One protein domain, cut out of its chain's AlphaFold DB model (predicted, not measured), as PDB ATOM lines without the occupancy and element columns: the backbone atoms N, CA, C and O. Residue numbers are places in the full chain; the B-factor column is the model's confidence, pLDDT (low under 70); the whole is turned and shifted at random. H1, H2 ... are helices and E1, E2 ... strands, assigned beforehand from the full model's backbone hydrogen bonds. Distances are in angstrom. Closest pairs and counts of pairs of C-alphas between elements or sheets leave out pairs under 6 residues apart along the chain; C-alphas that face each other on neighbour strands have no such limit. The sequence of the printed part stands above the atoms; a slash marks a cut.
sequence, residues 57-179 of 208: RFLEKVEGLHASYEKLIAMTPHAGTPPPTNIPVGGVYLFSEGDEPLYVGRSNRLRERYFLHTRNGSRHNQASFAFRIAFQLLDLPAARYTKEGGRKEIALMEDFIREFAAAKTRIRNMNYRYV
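This is residues 57 to 179 of the 208 residues of an uncharacterized protein of Mesorhizobium sp (UniProt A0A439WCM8). A small three-stranded sheet has H2 packed over one face and the first residues of H3 on the other, and past one end of the sheet H3, H4 and the long H6 form a cluster in which H6 crosses H4. Residues 57 to 67, with H1, stick out at one end of the model, while H5 and the long stretch 138 to 150 lie at the other. The printed part has 123 residues with six named helices and three named strands, in the order H1 H2 E1 E2 H3 H4 H5 H6 E3; the sheet, ordered E2 E1 E3, is antiparallel throughout, and the class is mixed, helices and strands. The whole is only just compact, close to loose, with a radius of gyration of the C-alphas of 16.1 A and spans of 44 by 37 by 24 A.

Begin at H1, residues 57 to 62, which meets H2, residues 65 to 74, only through their link. H2 is on the sheet of E1, residues 91 to 97, E2, residues 100 to 107, and E3, residues 175 to 179; its height is 9.3 A, and it runs slantwise to E1, at 43 degrees on the local plane. Its closest C-alphas to E3 are Leu 72 and Val 179, 5.3 A apart. E1 and E2 form a hairpin, with N 93 and O 105 within hydrogen-bond range at 2.8 A; between E1 and E3, N 94 and O 177 are 2.8 A apart. On the opposite face from H2 is H3, residues 110 to 118, at a height of 8.8 A. H6, residues 158 to 173, touches H3 with residues 168 to 172 alone, at a steep tilt of 46 degrees, opposite ways; the closest C-alphas, Thr 118 and Arg 172, are 4.9 A apart. H6 also touches H4, residues 128 to 137, at a steep tilt of 58 degrees, opposite ways, closest at the C-alphas of Ala 130 and Ala 167, 4.9 A. H4 and H6 only graze the sheet. H5, residues 151 to 154, is close to H6 but not clearly touching, with the C-alphas of Ile 154 and Phe 160 6.6 A apart. In H2 and H3 every O i to N i+4 pair is within hydrogen-bond range; in H1 1 of 2, in H4 5 of 6 and in H6 11 of 12 are, and H5 is too short for such a pair.

Find C-alpha 57 at (42.370, -17.087, -9.855), where H1 begins. E1 is 20.8 A long, E2 21.5 A and H6 23.4 A. E3 ends at C-alpha 179, (38.235, -0.049, -24.106).

The C-alphas farthest apart, those of Arg 57 and Glu 158, are 48.8 A apart. The printed part has no cut; the links H2 to E1 and H4 to H5 are long. Look for low confidence at residues 141 to 150, under 70 in pLDDT.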
ATOM      1  N   ARG A  57      42.327 -17.088  -8.373       94.94
ATOM      2  CA  ARG A  57      42.370 -17.087  -9.855       94.94
ATOM      3  C   ARG A  57      41.161 -16.428 -10.532       94.94
ATOM      4  O   ARG A  57      41.234 -16.115 -11.711       94.94
ATOM      5  N   PHE A  58      40.032 -16.293  -9.838       95.94
ATOM      6  CA  PHE A  58      38.871 -15.552 -10.335       95.94
ATOM      7  C   PHE A  58      38.946 -14.082  -9.914       95.94
ATOM      8  O   PHE A  58      38.652 -13.219 -10.736       95.94
ATOM      9  N   LEU A  59      39.440 -13.798  -8.699       95.50
ATOM     10  CA  LEU A  59      39.748 -12.438  -8.246       95.50
ATOM     11  C   LEU A  59      40.683 -11.724  -9.241       95.50
ATOM     12  O   LEU A  59      40.314 -10.678  -9.756       95.50
ATOM     13  N   GLU A  60      41.783 -12.365  -9.647       95.19
ATOM     14  CA  GLU A  60      42.714 -11.913 -10.706       95.19
ATOM     15  C   GLU A  60      42.016 -11.515 -12.033       95.19
ATOM     16  O   GLU A  60      42.476 -10.643 -12.777       95.19
ATOM     17  N   LYS A  61      40.883 -12.151 -12.360       95.94
ATOM     18  CA  LYS A  61      40.131 -11.909 -13.604       95.94
ATOM     19  C   LYS A  61      38.995 -10.896 -13.454       95.94
ATOM     20  O   LYS A  61      38.539 -10.387 -14.477       95.94
ATOM     21  N   VAL A  62      38.572 -10.564 -12.229       96.25
ATOM     22  CA  VAL A  62      37.611  -9.473 -11.964       96.25
ATOM     23  C   VAL A  62      38.257  -8.193 -11.425       96.25
ATOM     24  O   VAL A  62      37.666  -7.114 -11.509       96.25
ATOM     25  N   GLU A  63      39.485  -8.276 -10.923       95.31
ATOM     26  CA  GLU A  63      40.254  -7.132 -10.448       95.31
ATOM     27  C   GLU A  63      40.491  -6.121 -11.583       95.31
ATOM     28  O   GLU A  63      40.788  -6.474 -12.730       95.31
ATOM     29  N   GLY A  64      40.278  -4.839 -11.289       95.31
ATOM     30  CA  GLY A  64      40.372  -3.759 -12.272       95.31
ATOM     31  C   GLY A  64      39.254  -3.700 -13.326       95.31
ATOM     32  O   GLY A  64      39.291  -2.787 -14.149       95.31
ATOM     33  N   LEU A  65      38.242  -4.588 -13.322       98.19
ATOM     34  CA  LEU A  65      37.121  -4.489 -14.279       98.19
ATOM     35  C   LEU A  65      36.371  -3.152 -14.162       98.19
ATOM     36  O   LEU A  65      36.020  -2.569 -15.187       98.19
ATOM     37  N   HIS A  66      36.193  -2.628 -12.942       98.31
ATOM     38  CA  HIS A  66      35.591  -1.309 -12.734       98.31
ATOM     39  C   HIS A  66      36.424  -0.191 -13.381       98.31
ATOM     40  O   HIS A  66      35.881   0.613 -14.127       98.31
ATOM     41  N   ALA A  67      37.751  -0.213 -13.226       98.50
ATOM     42  CA  ALA A  67      38.641   0.763 -13.859       98.50
ATOM     43  C   ALA A  67      38.645   0.676 -15.401       98.50
ATOM     44  O   ALA A  67      38.874   1.676 -16.080       98.50
ATOM     45  N   SER A  68      38.380  -0.499 -15.984       98.50
ATOM     46  CA  SER A  68      38.146  -0.628 -17.433       98.50
ATOM     47  C   SER A  68      36.758  -0.124 -17.852       98.50
ATOM     48  O   SER A  68      36.625   0.452 -18.930       98.50
ATOM     49  N   TYR A  69      35.743  -0.271 -16.998       98.75
ATOM     50  CA  TYR A  69      34.428   0.351 -17.173       98.75
ATOM     51  C   TYR A  69      34.508   1.890 -17.111       98.75
ATOM     52  O   TYR A  69      34.012   2.553 -18.017       98.75
ATOM     53  N   GLU A  70      35.206   2.474 -16.135       98.62
ATOM     54  CA  GLU A  70      35.387   3.931 -16.017       98.62
ATOM     55  C   GLU A  70      36.055   4.522 -17.272       98.62
ATOM     56  O   GLU A  70      35.560   5.494 -17.848       98.62
ATOM     57  N   LYS A  71      37.121   3.875 -17.772       98.62
ATOM     58  CA  LYS A  71      37.780   4.236 -19.043       98.62
ATOM     59  C   LYS A  71      36.826   4.178 -20.241       98.62
ATOM     60  O   LYS A  71      36.883   5.051 -21.104       98.62
ATOM     61  N   LEU A  72      35.951   3.170 -20.299       98.56
ATOM     62  CA  LEU A  72      34.957   3.022 -21.365       98.56
ATOM     63  C   LEU A  72      33.912   4.151 -21.331       98.56
ATOM     64  O   LEU A  72      33.551   4.676 -22.384       98.56
ATOM     65  N   ILE A  73      33.440   4.545 -20.144       98.31
ATOM     66  CA  ILE A  73      32.443   5.616 -19.982       98.31
ATOM     67  C   ILE A  73      33.032   7.005 -20.259       98.31
ATOM     68  O   ILE A  73      32.345   7.848 -20.839       98.31
ATOM     69  N   ALA A  74      34.310   7.235 -19.958       98.00
ATOM     70  CA  ALA A  74      34.976   8.513 -20.221       98.00
ATOM     71  C   ALA A  74      35.155   8.864 -21.724       98.00
ATOM     72  O   ALA A  74      35.325  10.034 -22.050       98.00
ATOM     73  N   MET A  75      35.113   7.879 -22.635       97.44
ATOM     74  CA  MET A  75      36.022   7.783 -23.795       97.44
ATOM     75  C   MET A  75      36.726   9.048 -24.364       97.44
ATOM     76  O   MET A  75      37.928   9.146 -24.143       97.44
ATOM     77  N   THR A  76      36.203  10.022 -25.127       96.19
ATOM     78  CA  THR A  76      34.902  10.424 -25.723       96.19
ATOM     79  C   THR A  76      34.341   9.491 -26.821       96.19
ATOM     80  O   THR A  76      35.134   8.867 -27.524       96.19
ATOM     81  N   PRO A  77      33.006   9.393 -27.038       96.56
ATOM     82  CA  PRO A  77      32.404   8.560 -28.095       96.56
ATOM     83  C   PRO A  77      32.671   9.035 -29.535       96.56
ATOM     84  O   PRO A  77      32.735  10.232 -29.807       96.56
ATOM     85  N   HIS A  78      32.693   8.087 -30.481       95.38
ATOM     86  CA  HIS A  78      32.554   8.374 -31.917       95.38
ATOM     87  C   HIS A  78      31.068   8.386 -32.284       95.38
ATOM     88  O   HIS A  78      30.393   7.377 -32.096       95.38
ATOM     89  N   ALA A  79      30.558   9.502 -32.806       89.25
ATOM     90  CA  ALA A  79      29.153   9.667 -33.187       89.25
ATOM     91  C   ALA A  79      29.029   9.832 -34.710       89.25
ATOM     92  O   ALA A  79      29.749  10.640 -35.301       89.25
ATOM     93  N   GLY A  80      28.167   9.040 -35.361       81.94
ATOM     94  CA  GLY A  80      27.885   9.100 -36.810       81.94
ATOM     95  C   GLY A  80      29.058   8.780 -37.757       81.94
ATOM     96  O   GLY A  80      28.861   8.596 -38.959       81.94
ATOM     97  N   THR A  81      30.282   8.688 -37.238       88.81
ATOM     98  CA  THR A  81      31.529   8.473 -37.979       88.81
ATOM     99  C   THR A  81      32.216   7.184 -37.516       88.81
ATOM    100  O   THR A  81      32.113   6.808 -36.347       88.81
ATOM    101  N   PRO A  82      32.903   6.451 -38.412       91.69
ATOM    102  CA  PRO A  82      33.647   5.265 -38.015       91.69
ATOM    103  C   PRO A  82      34.862   5.644 -37.155       91.69
ATOM    104  O   PRO A  82      35.530   6.631 -37.470       91.69
ATOM    105  N   PRO A  83      35.232   4.824 -36.156       94.56
ATOM    106  CA  PRO A  83      36.432   5.066 -35.366       94.56
ATOM    107  C   PRO A  83      37.698   5.087 -36.251       94.56
ATOM    108  O   PRO A  83      37.730   4.455 -37.327       94.56
ATOM    109  N   PRO A  84      38.763   5.788 -35.818       94.88
ATOM    110  CA  PRO A  84      39.989   5.952 -36.593       94.88
ATOM    111  C   PRO A  84      40.738   4.621 -36.769       94.88
ATOM    112  O   PRO A  84      40.328   3.572 -36.275       94.88
ATOM    113  N   THR A  85      41.813   4.621 -37.554       94.62
ATOM    114  CA  THR A  85      42.573   3.398 -37.877       94.62
ATOM    115  C   THR A  85      43.476   2.911 -36.745       94.62
ATOM    116  O   THR A  85      43.817   1.734 -36.731       94.62
ATOM    117  N   ASN A  86      43.833   3.780 -35.798       94.81
ATOM    118  CA  ASN A  86      44.782   3.544 -34.705       94.81
ATOM    119  C   ASN A  86      44.113   3.199 -33.357       94.81
ATOM    120  O   ASN A  86      44.652   3.535 -32.305       94.81
ATOM    121  N   ILE A  87      42.934   2.570 -33.372       96.44
ATOM    122  CA  ILE A  87      42.273   2.103 -32.142       96.44
ATOM    123  C   ILE A  87      42.828   0.739 -31.686       96.44
ATOM    124  O   ILE A  87      43.388   0.020 -32.520       96.44
ATOM    125  N   PRO A  88      42.632   0.343 -30.412       97.06
ATOM    126  CA  PRO A  88      42.951  -0.998 -29.929       97.06
ATOM    127  C   PRO A  88      42.408  -2.114 -30.823       97.06
ATOM    128  O   PRO A  88      41.311  -2.021 -31.384       97.06
ATOM    129  N   VAL A  89      43.174  -3.199 -30.945       96.50
ATOM    130  CA  VAL A  89      42.805  -4.328 -31.812       96.50
ATOM    131  C   VAL A  89      41.614  -5.087 -31.222       96.50
ATOM    132  O   VAL A  89      40.649  -5.374 -31.938       96.50
ATOM    133  N   GLY A  90      41.655  -5.366 -29.915       97.44
ATOM    134  CA  GLY A  90      40.638  -6.132 -29.201       97.44
ATOM    135  C   GLY A  90      40.221  -5.516 -27.866       97.44
ATOM    136  O   GLY A  90      40.934  -4.692 -27.300       97.44
ATOM    137  N   GLY A  91      39.045  -5.908 -27.379       98.38
ATOM    138  CA  GLY A  91      38.480  -5.421 -26.126       98.38
ATOM    139  C   GLY A  91      36.953  -5.415 -26.121       98.38
ATOM    140  O   GLY A  91      36.307  -6.182 -26.844       98.38
ATOM    141  N   VAL A  92      36.380  -4.524 -25.313       98.75
ATOM    142  CA  VAL A  92      34.928  -4.329 -25.152       98.75
ATOM    143  C   VAL A  92      34.502  -3.005 -25.783       98.75
ATOM    144  O   VAL A  92      35.248  -2.028 -25.761       98.75
ATOM    145  N   TYR A  93      33.301  -2.973 -26.355       98.50
ATOM    146  CA  TYR A  93      32.667  -1.792 -26.928       98.50
ATOM    147  C   TYR A  93      31.233  -1.611 -26.430       98.50
ATOM    148  O   TYR A  93      30.558  -2.574 -26.067       98.50
ATOM    149  N   LEU A  94      30.772  -0.364 -26.469       98.69
ATOM    150  CA  LEU A  94      29.435   0.087 -26.099       98.69
ATOM    151  C   LEU A  94      28.844   0.910 -27.250       98.69
ATOM    152  O   LEU A  94      29.524   1.774 -27.807       98.69
ATOM    153  N   PHE A  95      27.574   0.665 -27.563       98.50
ATOM    154  CA  PHE A  95      26.727   1.568 -28.337       98.50
ATOM    155  C   PHE A  95      25.689   2.236 -27.420       98.50
ATOM    156  O   PHE A  95      25.023   1.539 -26.649       98.50
ATOM    157  N   SER A  96      25.531   3.559 -27.522       98.38
ATOM    158  CA  SER A  96      24.527   4.343 -26.782       98.38
ATOM    159  C   SER A  96      23.789   5.349 -27.676       98.38
ATOM    160  O   SER A  96      24.328   5.803 -28.688       98.38
ATOM    161  N   GLU A  97      22.560   5.720 -27.317       97.25
ATOM    162  CA  GLU A  97      21.840   6.848 -27.929       97.25
ATOM    163  C   GLU A  97      21.894   8.038 -26.974       97.25
ATOM    164  O   GLU A  97      21.295   8.030 -25.903       97.25
ATOM    165  N   GLY A  98      22.725   9.032 -27.314       93.50
ATOM    166  CA  GLY A  98      23.177  10.011 -26.326       93.50
ATOM    167  C   GLY A  98      23.858   9.293 -25.157       93.50
ATOM    168  O   GLY A  98      24.825   8.543 -25.362       93.50
ATOM    169  N   ASP A  99      23.309   9.498 -23.964       93.38
ATOM    170  CA  ASP A  99      23.755   8.886 -22.713       93.38
ATOM    171  C   ASP A  99      23.033   7.565 -22.371       93.38
ATOM    172  O   ASP A  99      23.424   6.918 -21.406       93.38
ATOM    173  N   GLU A 100      22.040   7.115 -23.155       97.62
ATOM    174  CA  GLU A 100      21.321   5.849 -22.916       97.62
ATOM    175  C   GLU A 100      22.118   4.637 -23.451       97.62
ATOM    176  O   GLU A 100      22.255   4.483 -24.672       97.62
ATOM    177  N   PRO A 101      22.669   3.757 -22.593       98.31
ATOM    178  CA  PRO A 101      23.538   2.663 -23.016       98.31
ATOM    179  C   PRO A 101      22.718   1.459 -23.507       98.31
ATOM    180  O   PRO A 101      22.059   0.770 -22.735       98.31
ATOM    181  N   LEU A 102      22.777   1.163 -24.808       98.12
ATOM    182  CA  LEU A 102      21.870   0.194 -25.435       98.12
ATOM    183  C   LEU A 102      22.464  -1.209 -25.597       98.12
ATOM    184  O   LEU A 102      21.751  -2.195 -25.396       98.12
ATOM    185  N   TYR A 103      23.743  -1.314 -25.975       98.25
ATOM    186  CA  TYR A 103      24.382  -2.604 -26.255       98.25
ATOM    187  C   TYR A 103      25.882  -2.614 -25.970       98.25
ATOM    188  O   TYR A 103      26.641  -1.836 -26.552       98.25
ATOM    189  N   VAL A 104      26.312  -3.575 -25.157       98.50
ATOM    190  CA  VAL A 104      27.715  -3.936 -24.936       98.50
ATOM    191  C   VAL A 104      28.068  -5.159 -25.776       98.50
ATOM    192  O   VAL A 104      27.286  -6.105 -25.880       98.50
ATOM    193  N   GLY A 105      29.282  -5.203 -26.316       97.75
ATOM    194  CA  GLY A 105      29.846  -6.448 -26.827       97.75
ATOM    195  C   GLY A 105      31.369  -6.473 -26.792       97.75
ATOM    196  O   GLY A 105      32.009  -5.437 -26.645       97.75
ATOM    197  N   ARG A 106      31.971  -7.649 -26.984       97.69
ATOM    198  CA  ARG A 106      33.430  -7.800 -27.159       97.69
ATOM    199  C   ARG A 106      33.853  -8.183 -28.574       97.69
ATOM    200  O   ARG A 106      33.058  -8.660 -29.392       97.69
ATOM    201  N   SER A 107      35.123  -7.946 -28.893       97.75
ATOM    202  CA  SER A 107      35.738  -8.366 -30.152       97.75
ATOM    203  C   SER A 107      37.261  -8.338 -30.078       97.75
ATOM    204  O   SER A 107      37.821  -7.426 -29.491       97.75
ATOM    205  N   ASN A 108      37.926  -9.237 -30.806       98.00
ATOM    206  CA  ASN A 108      39.369  -9.161 -31.089       98.00
ATOM    207  C   ASN A 108      39.703  -8.327 -32.340       98.00
ATOM    208  O   ASN A 108      40.826  -8.383 -32.833       98.00
ATOM    209  N   ARG A 109      38.703  -7.650 -32.927       97.00
ATOM    210  CA  ARG A 109      38.813  -6.838 -34.150       97.00
ATOM    211  C   ARG A 109      37.849  -5.645 -34.051       97.00
ATOM    212  O   ARG A 109      36.939  -5.514 -34.870       97.00
ATOM    213  N   LEU A 110      37.998  -4.804 -33.021       97.44
ATOM    214  CA  LEU A 110      37.033  -3.753 -32.630       97.44
ATOM    215  C   LEU A 110      36.542  -2.902 -33.816       97.44
ATOM    216  O   LEU A 110      35.339  -2.824 -34.078       97.44
ATOM    217  N   ARG A 111      37.475  -2.353 -34.605       96.81
ATOM    218  CA  ARG A 111      37.160  -1.522 -35.780       96.81
ATOM    219  C   ARG A 111      36.370  -2.268 -36.855       96.81
ATOM    220  O   ARG A 111      35.492  -1.697 -37.499       96.81
ATOM    221  N   GLU A 112      36.671  -3.547 -37.056       96.75
ATOM    222  CA  GLU A 112      35.931  -4.406 -37.979       96.75
ATOM    223  C   GLU A 112      34.517  -4.661 -37.444       96.75
ATOM    224  O   GLU A 112      33.547  -4.532 -38.189       96.75
ATOM    225  N   ARG A 113      34.371  -4.918 -36.136       96.56
ATOM    226  CA  ARG A 113      33.069  -5.158 -35.499       96.56
ATOM    227  C   ARG A 113      32.145  -3.938 -35.543       96.56
ATOM    228  O   ARG A 113      30.951  -4.130 -35.768       96.56
ATOM    229  N   TYR A 114      32.671  -2.714 -35.436       96.62
ATOM    230  CA  TYR A 114      31.901  -1.493 -35.724       96.62
ATOM    231  C   TYR A 114      31.281  -1.543 -37.131       96.62
ATOM    232  O   TYR A 114      30.072  -1.376 -37.294       96.62
ATOM    233  N   PHE A 115      32.083  -1.838 -38.162       96.25
ATOM    234  CA  PHE A 115      31.584  -1.947 -39.536       96.25
ATOM    235  C   PHE A 115      30.612  -3.116 -39.733       96.25
ATOM    236  O   PHE A 115      29.653  -2.983 -40.496       96.25
ATOM    237  N   LEU A 116      30.813  -4.240 -39.041       96.06
ATOM    238  CA  LEU A 116      29.887  -5.373 -39.091       96.06
ATOM    239  C   LEU A 116      28.507  -5.023 -38.516       96.06
ATOM    240  O   LEU A 116      27.521  -5.515 -39.052       96.06
ATOM    241  N   HIS A 117      28.399  -4.140 -37.520       95.50
ATOM    242  CA  HIS A 117      27.095  -3.652 -37.044       95.50
ATOM    243  C   HIS A 117      26.491  -2.529 -37.908       95.50
ATOM    244  O   HIS A 117      25.271  -2.448 -38.008       95.50
ATOM    245  N   THR A 118      27.308  -1.684 -38.549       94.38
ATOM    246  CA  THR A 118      26.848  -0.420 -39.176       94.38
ATOM    247  C   THR A 118      26.755  -0.409 -40.708       94.38
ATOM    248  O   THR A 118      26.165   0.518 -41.271       94.38
ATOM    249  N   ARG A 119      27.316  -1.385 -41.439       93.38
ATOM    250  CA  ARG A 119      27.256  -1.421 -42.920       93.38
ATOM    251  C   ARG A 119      25.944  -2.016 -43.439       93.38
ATOM    252  O   ARG A 119      25.516  -3.073 -42.986       93.38
ATOM    253  N   ASN A 120      25.367  -1.417 -44.489       87.81
ATOM    254  CA  ASN A 120      24.146  -1.925 -45.140       87.81
ATOM    255  C   ASN A 120      24.270  -3.404 -45.555       87.81
ATOM    256  O   ASN A 120      23.365  -4.188 -45.282       87.81
ATOM    257  N   GLY A 121      25.410  -3.799 -46.137       88.19
ATOM    258  CA  GLY A 121      25.673  -5.174 -46.586       88.19
ATOM    259  C   GLY A 121      25.915  -6.213 -45.481       88.19
ATOM    260  O   GLY A 121      26.089  -7.389 -45.799       88.19
ATOM    261  N   SER A 122      25.936  -5.826 -44.201       89.94
ATOM    262  CA  SER A 122      26.135  -6.770 -43.097       89.94
ATOM    263  C   SER A 122      24.947  -7.715 -42.919       89.94
ATOM    264  O   SER A 122      23.786  -7.289 -42.881       89.94
ATOM    265  N   ARG A 123      25.254  -9.007 -42.767       88.94
ATOM    266  CA  ARG A 123      24.291 -10.109 -42.619       88.94
ATOM    267  C   ARG A 123      23.824 -10.288 -41.168       88.94
ATOM    268  O   ARG A 123      24.469  -9.832 -40.222       88.94
ATOM    269  N   HIS A 124      22.720 -11.012 -40.981       82.31
ATOM    270  CA  HIS A 124      22.082 -11.296 -39.681       82.31
ATOM    271  C   HIS A 124      22.965 -12.061 -38.668       82.31
ATOM    272  O   HIS A 124      22.634 -12.122 -37.481       82.31
ATOM    273  N   ASN A 125      24.070 -12.668 -39.113       84.81
ATOM    274  CA  ASN A 125      25.086 -13.317 -38.274       84.81
ATOM    275  C   ASN A 125      26.298 -12.412 -37.958       84.81
ATOM    276  O   ASN A 125      27.160 -12.810 -37.182       84.81
ATOM    277  N   GLN A 126      26.370 -11.214 -38.547       89.81
ATOM    278  CA  GLN A 126      27.444 -10.233 -38.346       89.81
ATOM    279  C   GLN A 126      26.980  -9.075 -37.450       89.81
ATOM    280  O   GLN A 126      27.636  -8.758 -36.458       89.81
ATOM    281  N   ALA A 127      25.816  -8.491 -37.754       92.06
ATOM    282  CA  ALA A 127      25.210  -7.415 -36.969       92.06
ATOM    283  C   ALA A 127      24.322  -7.987 -35.844       92.06
ATOM    284  O   ALA A 127      23.092  -7.965 -35.926       92.06
ATOM    285  N   SER A 128      24.941  -8.555 -34.800       91.44
ATOM    286  CA  SER A 128      24.215  -9.210 -33.695       91.44
ATOM    287  C   SER A 128      23.246  -8.276 -32.964       91.44
ATOM    288  O   SER A 128      22.189  -8.728 -32.533       91.44
ATOM    289  N   PHE A 129      23.582  -6.988 -32.869       95.25
ATOM    290  CA  PHE A 129      22.771  -5.965 -32.211       95.25
ATOM    291  C   PHE A 129      21.573  -5.558 -33.080       95.25
ATOM    292  O   PHE A 129      20.435  -5.632 -32.624       95.25
ATOM    293  N   ALA A 130      21.801  -5.259 -34.364       95.44
ATOM    294  CA  ALA A 130      20.727  -4.924 -35.302       95.44
ATOM    295  C   ALA A 130      19.667  -6.034 -35.405       95.44
ATOM    296  O   ALA A 130      18.479  -5.745 -35.517       95.44
ATOM    297  N   PHE A 131      20.089  -7.302 -35.313       92.06
ATOM    298  CA  PHE A 131      19.164  -8.434 -35.242       92.06
ATOM    299  C   PHE A 131      18.243  -8.349 -34.019       92.06
ATOM    300  O   PHE A 131      17.051  -8.592 -34.149       92.06
ATOM    301  N   ARG A 132      18.776  -8.002 -32.838       91.50
ATOM    302  CA  ARG A 132      17.993  -7.924 -31.594       91.50
ATOM    303  C   ARG A 132      17.008  -6.758 -31.592       91.50
ATOM    304  O   ARG A 132      15.886  -6.950 -31.144       91.50
ATOM    305  N   ILE A 133      17.394  -5.603 -32.145       94.38
ATOM    306  CA  ILE A 133      16.469  -4.478 -32.355       94.38
ATOM    307  C   ILE A 133      15.297  -4.926 -33.241       94.38
ATOM    308  O   ILE A 133      14.150  -4.818 -32.825       94.38
ATOM    309  N   ALA A 134      15.577  -5.480 -34.426       92.94
ATOM    310  CA  ALA A 134      14.542  -5.911 -35.368       92.94
ATOM    311  C   ALA A 134      13.640  -7.029 -34.808       92.94
ATOM    312  O   ALA A 134      12.433  -7.011 -35.017       92.94
ATOM    313  N   PHE A 135      14.213  -7.978 -34.062       88.50
ATOM    314  CA  PHE A 135      13.471  -9.069 -33.427       88.50
ATOM    315  C   PHE A 135      12.496  -8.562 -32.350       88.50
ATOM    316  O   PHE A 135      11.368  -9.037 -32.281       88.50
ATOM    317  N   GLN A 136      12.912  -7.577 -31.542       88.38
ATOM    318  CA  GLN A 136      12.071  -6.976 -30.501       88.38
ATOM    319  C   GLN A 136      11.004  -6.028 -31.072       88.38
ATOM    320  O   GLN A 136       9.893  -5.998 -30.558       88.38
ATOM    321  N   LEU A 137      11.310  -5.273 -32.137       88.50
ATOM    322  CA  LEU A 137      10.337  -4.384 -32.794       88.50
ATOM    323  C   LEU A 137       9.176  -5.135 -33.460       88.50
ATOM    324  O   LEU A 137       8.097  -4.573 -33.610       88.50
ATOM    325  N   LEU A 138       9.399  -6.389 -33.858       87.62
ATOM    326  CA  LEU A 138       8.397  -7.257 -34.482       87.62
ATOM    327  C   LEU A 138       7.698  -8.197 -33.479       87.62
ATOM    328  O   LEU A 138       6.991  -9.104 -33.911       87.62
ATOM    329  N   ASP A 139       7.935  -8.008 -32.171       83.94
ATOM    330  CA  ASP A 139       7.437  -8.834 -31.054       83.94
ATOM    331  C   ASP A 139       7.509 -10.351 -31.322       83.94
ATOM    332  O   ASP A 139       6.600 -11.129 -31.022       83.94
ATOM    333  N   LEU A 140       8.600 -10.789 -31.964       74.94
ATOM    334  CA  LEU A 140       8.725 -12.180 -32.378       74.94
ATOM    335  C   LEU A 140       8.897 -13.070 -31.138       74.94
ATOM    336  O   LEU A 140       9.750 -12.786 -30.289       74.94
ATOM    337  N   PRO A 141       8.144 -14.182 -31.021       67.50
ATOM    338  CA  PRO A 141       8.295 -15.088 -29.894       67.50
ATOM    339  C   PRO A 141       9.722 -15.637 -29.874       67.50
ATOM    340  O   PRO A 141      10.233 -16.072 -30.908       67.50
ATOM    341  N   ALA A 142      10.356 -15.622 -28.694       60.50
ATOM    342  CA  ALA A 142      11.725 -16.102 -28.494       60.50
ATOM    343  C   ALA A 142      11.932 -17.443 -29.216       60.50
ATOM    344  O   ALA A 142      11.198 -18.406 -28.963       60.50
ATOM    345  N   ALA A 143      12.868 -17.456 -30.172       54.69
ATOM    346  CA  ALA A 143      12.943 -18.487 -31.199       54.69
ATOM    347  C   ALA A 143      13.142 -19.865 -30.558       54.69
ATOM    348  O   ALA A 143      14.207 -20.161 -30.025       54.69
ATOM    349  N   ARG A 144      12.098 -20.697 -30.597       50.28
ATOM    350  CA  ARG A 144      12.137 -22.051 -30.034       50.28
ATOM    351  C   ARG A 144      13.154 -22.896 -30.807       50.28
ATOM    352  O   ARG A 144      13.364 -22.678 -31.996       50.28
ATOM    353  N   TYR A 145      13.713 -23.917 -30.157       45.12
ATOM    354  CA  TYR A 145      14.667 -24.888 -30.733       45.12
ATOM    355  C   TYR A 145      14.091 -25.791 -31.861       45.12
ATOM    356  O   TYR A 145      14.633 -26.855 -32.167       45.12
ATOM    357  N   THR A 146      12.985 -25.393 -32.488       47.22
ATOM    358  CA  THR A 146      12.398 -26.012 -33.680       47.22
ATOM    359  C   THR A 146      13.167 -25.622 -34.948       47.22
ATOM    360  O   THR A 146      13.937 -24.661 -34.965       47.22
ATOM    361  N   LYS A 147      12.994 -26.393 -36.032       50.38
ATOM    362  CA  LYS A 147      13.531 -26.009 -37.349       50.38
ATOM    363  C   LYS A 147      12.752 -24.811 -37.891       50.38
ATOM    364  O   LYS A 147      13.371 -23.800 -38.217       50.38
ATOM    365  N   GLU A 148      11.422 -24.925 -37.871       48.19
ATOM    366  CA  GLU A 148      10.511 -23.802 -38.087       48.19
ATOM    367  C   GLU A 148      10.704 -22.704 -37.024       48.19
ATOM    368  O   GLU A 148      10.861 -22.994 -35.833       48.19
ATOM    369  N   GLY A 149      10.674 -21.437 -37.444       56.25
ATOM    370  CA  GLY A 149      10.862 -20.260 -36.585       56.25
ATOM    371  C   GLY A 149      12.327 -19.923 -36.271       56.25
ATOM    372  O   GLY A 149      12.607 -18.970 -35.542       56.25
ATOM    373  N   GLY A 150      13.286 -20.675 -36.820       69.25
ATOM    374  CA  GLY A 150      14.709 -20.450 -36.582       69.25
ATOM    375  C   GLY A 150      15.244 -19.141 -37.188       69.25
ATOM    376  O   GLY A 150      14.712 -18.598 -38.158       69.25
ATOM    377  N   ARG A 151      16.398 -18.668 -36.686       75.62
ATOM    378  CA  ARG A 151      17.073 -17.410 -37.105       75.62
ATOM    379  C   ARG A 151      17.243 -17.230 -38.625       75.62
ATOM    380  O   ARG A 151      17.380 -16.099 -39.084       75.62
ATOM    381  N   LYS A 152      17.292 -18.322 -39.397       78.69
ATOM    382  CA  LYS A 152      17.384 -18.290 -40.868       78.69
ATOM    383  C   LYS A 152      16.062 -17.922 -41.541       78.69
ATOM    384  O   LYS A 152      16.099 -17.206 -42.528       78.69
ATOM    385  N   GLU A 153      14.936 -18.404 -41.025       79.62
ATOM    386  CA  GLU A 153      13.608 -18.183 -41.608       79.62
ATOM    387  C   GLU A 153      13.111 -16.775 -41.288       79.62
ATOM    388  O   GLU A 153      12.691 -16.051 -42.184       79.62
ATOM    389  N   ILE A 154      13.314 -16.330 -40.044       82.81
ATOM    390  CA  ILE A 154      13.087 -14.936 -39.638       82.81
ATOM    391  C   ILE A 154      13.877 -13.972 -40.538       82.81
ATOM    392  O   ILE A 154      13.352 -12.955 -40.972       82.81
ATOM    393  N   ALA A 155      15.116 -14.321 -40.908       82.38
ATOM    394  CA  ALA A 155      15.941 -13.513 -41.809       82.38
ATOM    395  C   ALA A 155      15.468 -13.472 -43.283       82.38
ATOM    396  O   ALA A 155      16.096 -12.773 -44.079       82.38
ATOM    397  N   LEU A 156      14.398 -14.193 -43.643       86.12
ATOM    398  CA  LEU A 156      13.742 -14.155 -44.958       86.12
ATOM    399  C   LEU A 156      12.407 -13.387 -44.948       86.12
ATOM    400  O   LEU A 156      11.878 -13.106 -46.019       86.12
ATOM    401  N   MET A 157      11.862 -13.035 -43.777       88.81
ATOM    402  CA  MET A 157      10.623 -12.253 -43.673       88.81
ATOM    403  C   MET A 157      10.856 -10.816 -44.156       88.81
ATOM    404  O   MET A 157      11.803 -10.166 -43.709       88.81
ATOM    405  N   GLU A 158       9.985 -10.285 -45.020       91.25
ATOM    406  CA  GLU A 158      10.145  -8.931 -45.584       91.25
ATOM    407  C   GLU A 158      10.158  -7.842 -44.499       91.25
ATOM    408  O   GLU A 158      11.025  -6.965 -44.515       91.25
ATOM    409  N   ASP A 159       9.276  -7.951 -43.500       91.19
ATOM    410  CA  ASP A 159       9.268  -7.076 -42.324       91.19
ATOM    411  C   ASP A 159      10.592  -7.131 -41.558       91.19
ATOM    412  O   ASP A 159      11.171  -6.093 -41.243       91.19
ATOM    413  N   PHE A 160      11.137  -8.329 -41.318       92.19
ATOM    414  CA  PHE A 160      12.427  -8.461 -40.644       92.19
ATOM    415  C   PHE A 160      13.567  -7.871 -41.479       92.19
ATOM    416  O   PHE A 160      14.451  -7.218 -40.931       92.19
ATOM    417  N   ILE A 161      13.559  -8.056 -42.802       92.19
ATOM    418  CA  ILE A 161      14.557  -7.470 -43.706       92.19
ATOM    419  C   ILE A 161      14.513  -5.935 -43.628       92.19
ATOM    420  O   ILE A 161      15.574  -5.301 -43.543       92.19
ATOM    421  N   ARG A 162      13.310  -5.343 -43.582       94.31
ATOM    422  CA  ARG A 162      13.092  -3.901 -43.399       94.31
ATOM    423  C   ARG A 162      13.587  -3.421 -42.033       94.31
ATOM    424  O   ARG A 162      14.462  -2.554 -41.987       94.31
ATOM    425  N   GLU A 163      13.123  -4.017 -40.933       95.31
ATOM    426  CA  GLU A 163      13.513  -3.584 -39.582       95.31
ATOM    427  C   GLU A 163      15.000  -3.833 -39.292       95.31
ATOM    428  O   GLU A 163      15.651  -3.034 -38.621       95.31
ATOM    429  N   PHE A 164      15.606  -4.877 -39.861       94.81
ATOM    430  CA  PHE A 164      17.048  -5.123 -39.767       94.81
ATOM    431  C   PHE A 164      17.873  -4.095 -40.561       94.81
ATOM    432  O   PHE A 164      18.984  -3.741 -40.153       94.81
ATOM    433  N   ALA A 165      17.356  -3.576 -41.680       94.94
ATOM    434  CA  ALA A 165      17.974  -2.467 -42.410       94.94
ATOM    435  C   ALA A 165      17.825  -1.128 -41.660       94.94
ATOM    436  O   ALA A 165      18.802  -0.373 -41.557       94.94
ATOM    437  N   ALA A 166      16.653  -0.870 -41.071       96.06
ATOM    438  CA  ALA A 166      16.408   0.282 -40.207       96.06
ATOM    439  C   ALA A 166      17.317   0.252 -38.965       96.06
ATOM    440  O   ALA A 166      18.035   1.216 -38.701       96.06
ATOM    441  N   ALA A 167      17.409  -0.887 -38.275       96.56
ATOM    442  CA  ALA A 167      18.259  -1.081 -37.102       96.56
ATOM    443  C   ALA A 167      19.753  -0.844 -37.389       96.56
ATOM    444  O   ALA A 167      20.422  -0.157 -36.619       96.56
ATOM    445  N   LYS A 168      20.288  -1.333 -38.520       95.94
ATOM    446  CA  LYS A 168      21.675  -1.028 -38.943       95.94
ATOM    447  C   LYS A 168      21.899   0.462 -39.230       95.94
ATOM    448  O   LYS A 168      23.019   0.949 -39.085       95.94
ATOM    449  N   THR A 169      20.851   1.181 -39.634       95.25
ATOM    450  CA  THR A 169      20.892   2.634 -39.856       95.25
ATOM    451  C   THR A 169      20.827   3.395 -38.528       95.25
ATOM    452  O   THR A 169      21.649   4.282 -38.321       95.25
ATOM    453  N   ARG A 170      19.963   2.980 -37.589       96.12
ATOM    454  CA  ARG A 170      19.923   3.475 -36.198       96.12
ATOM    455  C   ARG A 170      21.297   3.332 -35.527       96.12
ATOM    456  O   ARG A 170      21.879   4.323 -35.104       96.12
ATOM    457  N   ILE A 171      21.886   2.131 -35.556       96.75
ATOM    458  CA  ILE A 171      23.190   1.833 -34.928       96.75
ATOM    459  C   ILE A 171      24.356   2.630 -35.544       96.75
ATOM    460  O   ILE A 171      25.330   2.912 -34.855       96.75
ATOM    461  N   ARG A 172      24.274   3.050 -36.815       95.94
ATOM    462  CA  ARG A 172      25.287   3.937 -37.424       95.94
ATOM    463  C   ARG A 172      25.306   5.335 -36.801       95.94
ATOM    464  O   ARG A 172      26.353   5.973 -36.794       95.94
ATOM    465  N   ASN A 173      24.163   5.793 -36.300       95.88
ATOM    466  CA  ASN A 173      24.000   7.121 -35.712       95.88
ATOM    467  C   ASN A 173      24.221   7.121 -34.188       95.88
ATOM    468  O   ASN A 173      24.284   8.190 -33.588       95.88
ATOM    469  N   MET A 174      24.356   5.943 -33.570       97.25
ATOM    470  CA  MET A 174      24.672   5.793 -32.148       97.25
ATOM    471  C   MET A 174      26.095   6.262 -31.818       97.25
ATOM    472  O   MET A 174      27.007   6.205 -32.645       97.25
ATOM    473  N   ASN A 175      26.290   6.653 -30.562       97.81
ATOM    474  CA  ASN A 175      27.600   6.841 -29.953       97.81
ATOM    475  C   ASN A 175      28.310   5.486 -29.826       97.81
ATOM    476  O   ASN A 175      27.740   4.545 -29.279       97.81
ATOM    477  N   TYR A 176      29.564   5.396 -30.268       98.00
ATOM    478  CA  TYR A 176      30.412   4.208 -30.139       98.00
ATOM    479  C   TYR A 176      31.597   4.478 -29.202       98.00
ATOM    480  O   TYR A 176      32.443   5.332 -29.490       98.00
ATOM    481  N   ARG A 177      31.675   3.734 -28.093       98.44
ATOM    482  CA  ARG A 177      32.798   3.742 -27.133       98.44
ATOM    483  C   ARG A 177      33.491   2.375 -27.107       98.44
ATOM    484  O   ARG A 177      32.849   1.362 -27.379       98.44
ATOM    485  N   TYR A 178      34.779   2.323 -26.777       98.56
ATOM    486  CA  TYR A 178      35.550   1.083 -26.610       98.56
ATOM    487  C   TYR A 178      36.634   1.212 -25.530       98.56
ATOM    488  O   TYR A 178      37.088   2.305 -25.211       98.56
ATOM    489  N   VAL A 179      37.077   0.074 -25.000       98.56
ATOM    490  CA  VAL A 179      38.235  -0.049 -24.106       98.56
ATOM    491  C   VAL A 179      39.026  -1.304 -24.473       98.56
ATOM    492  O   VAL A 179      38.438  -2.325 -24.840       98.56
TER     493      VAL A 179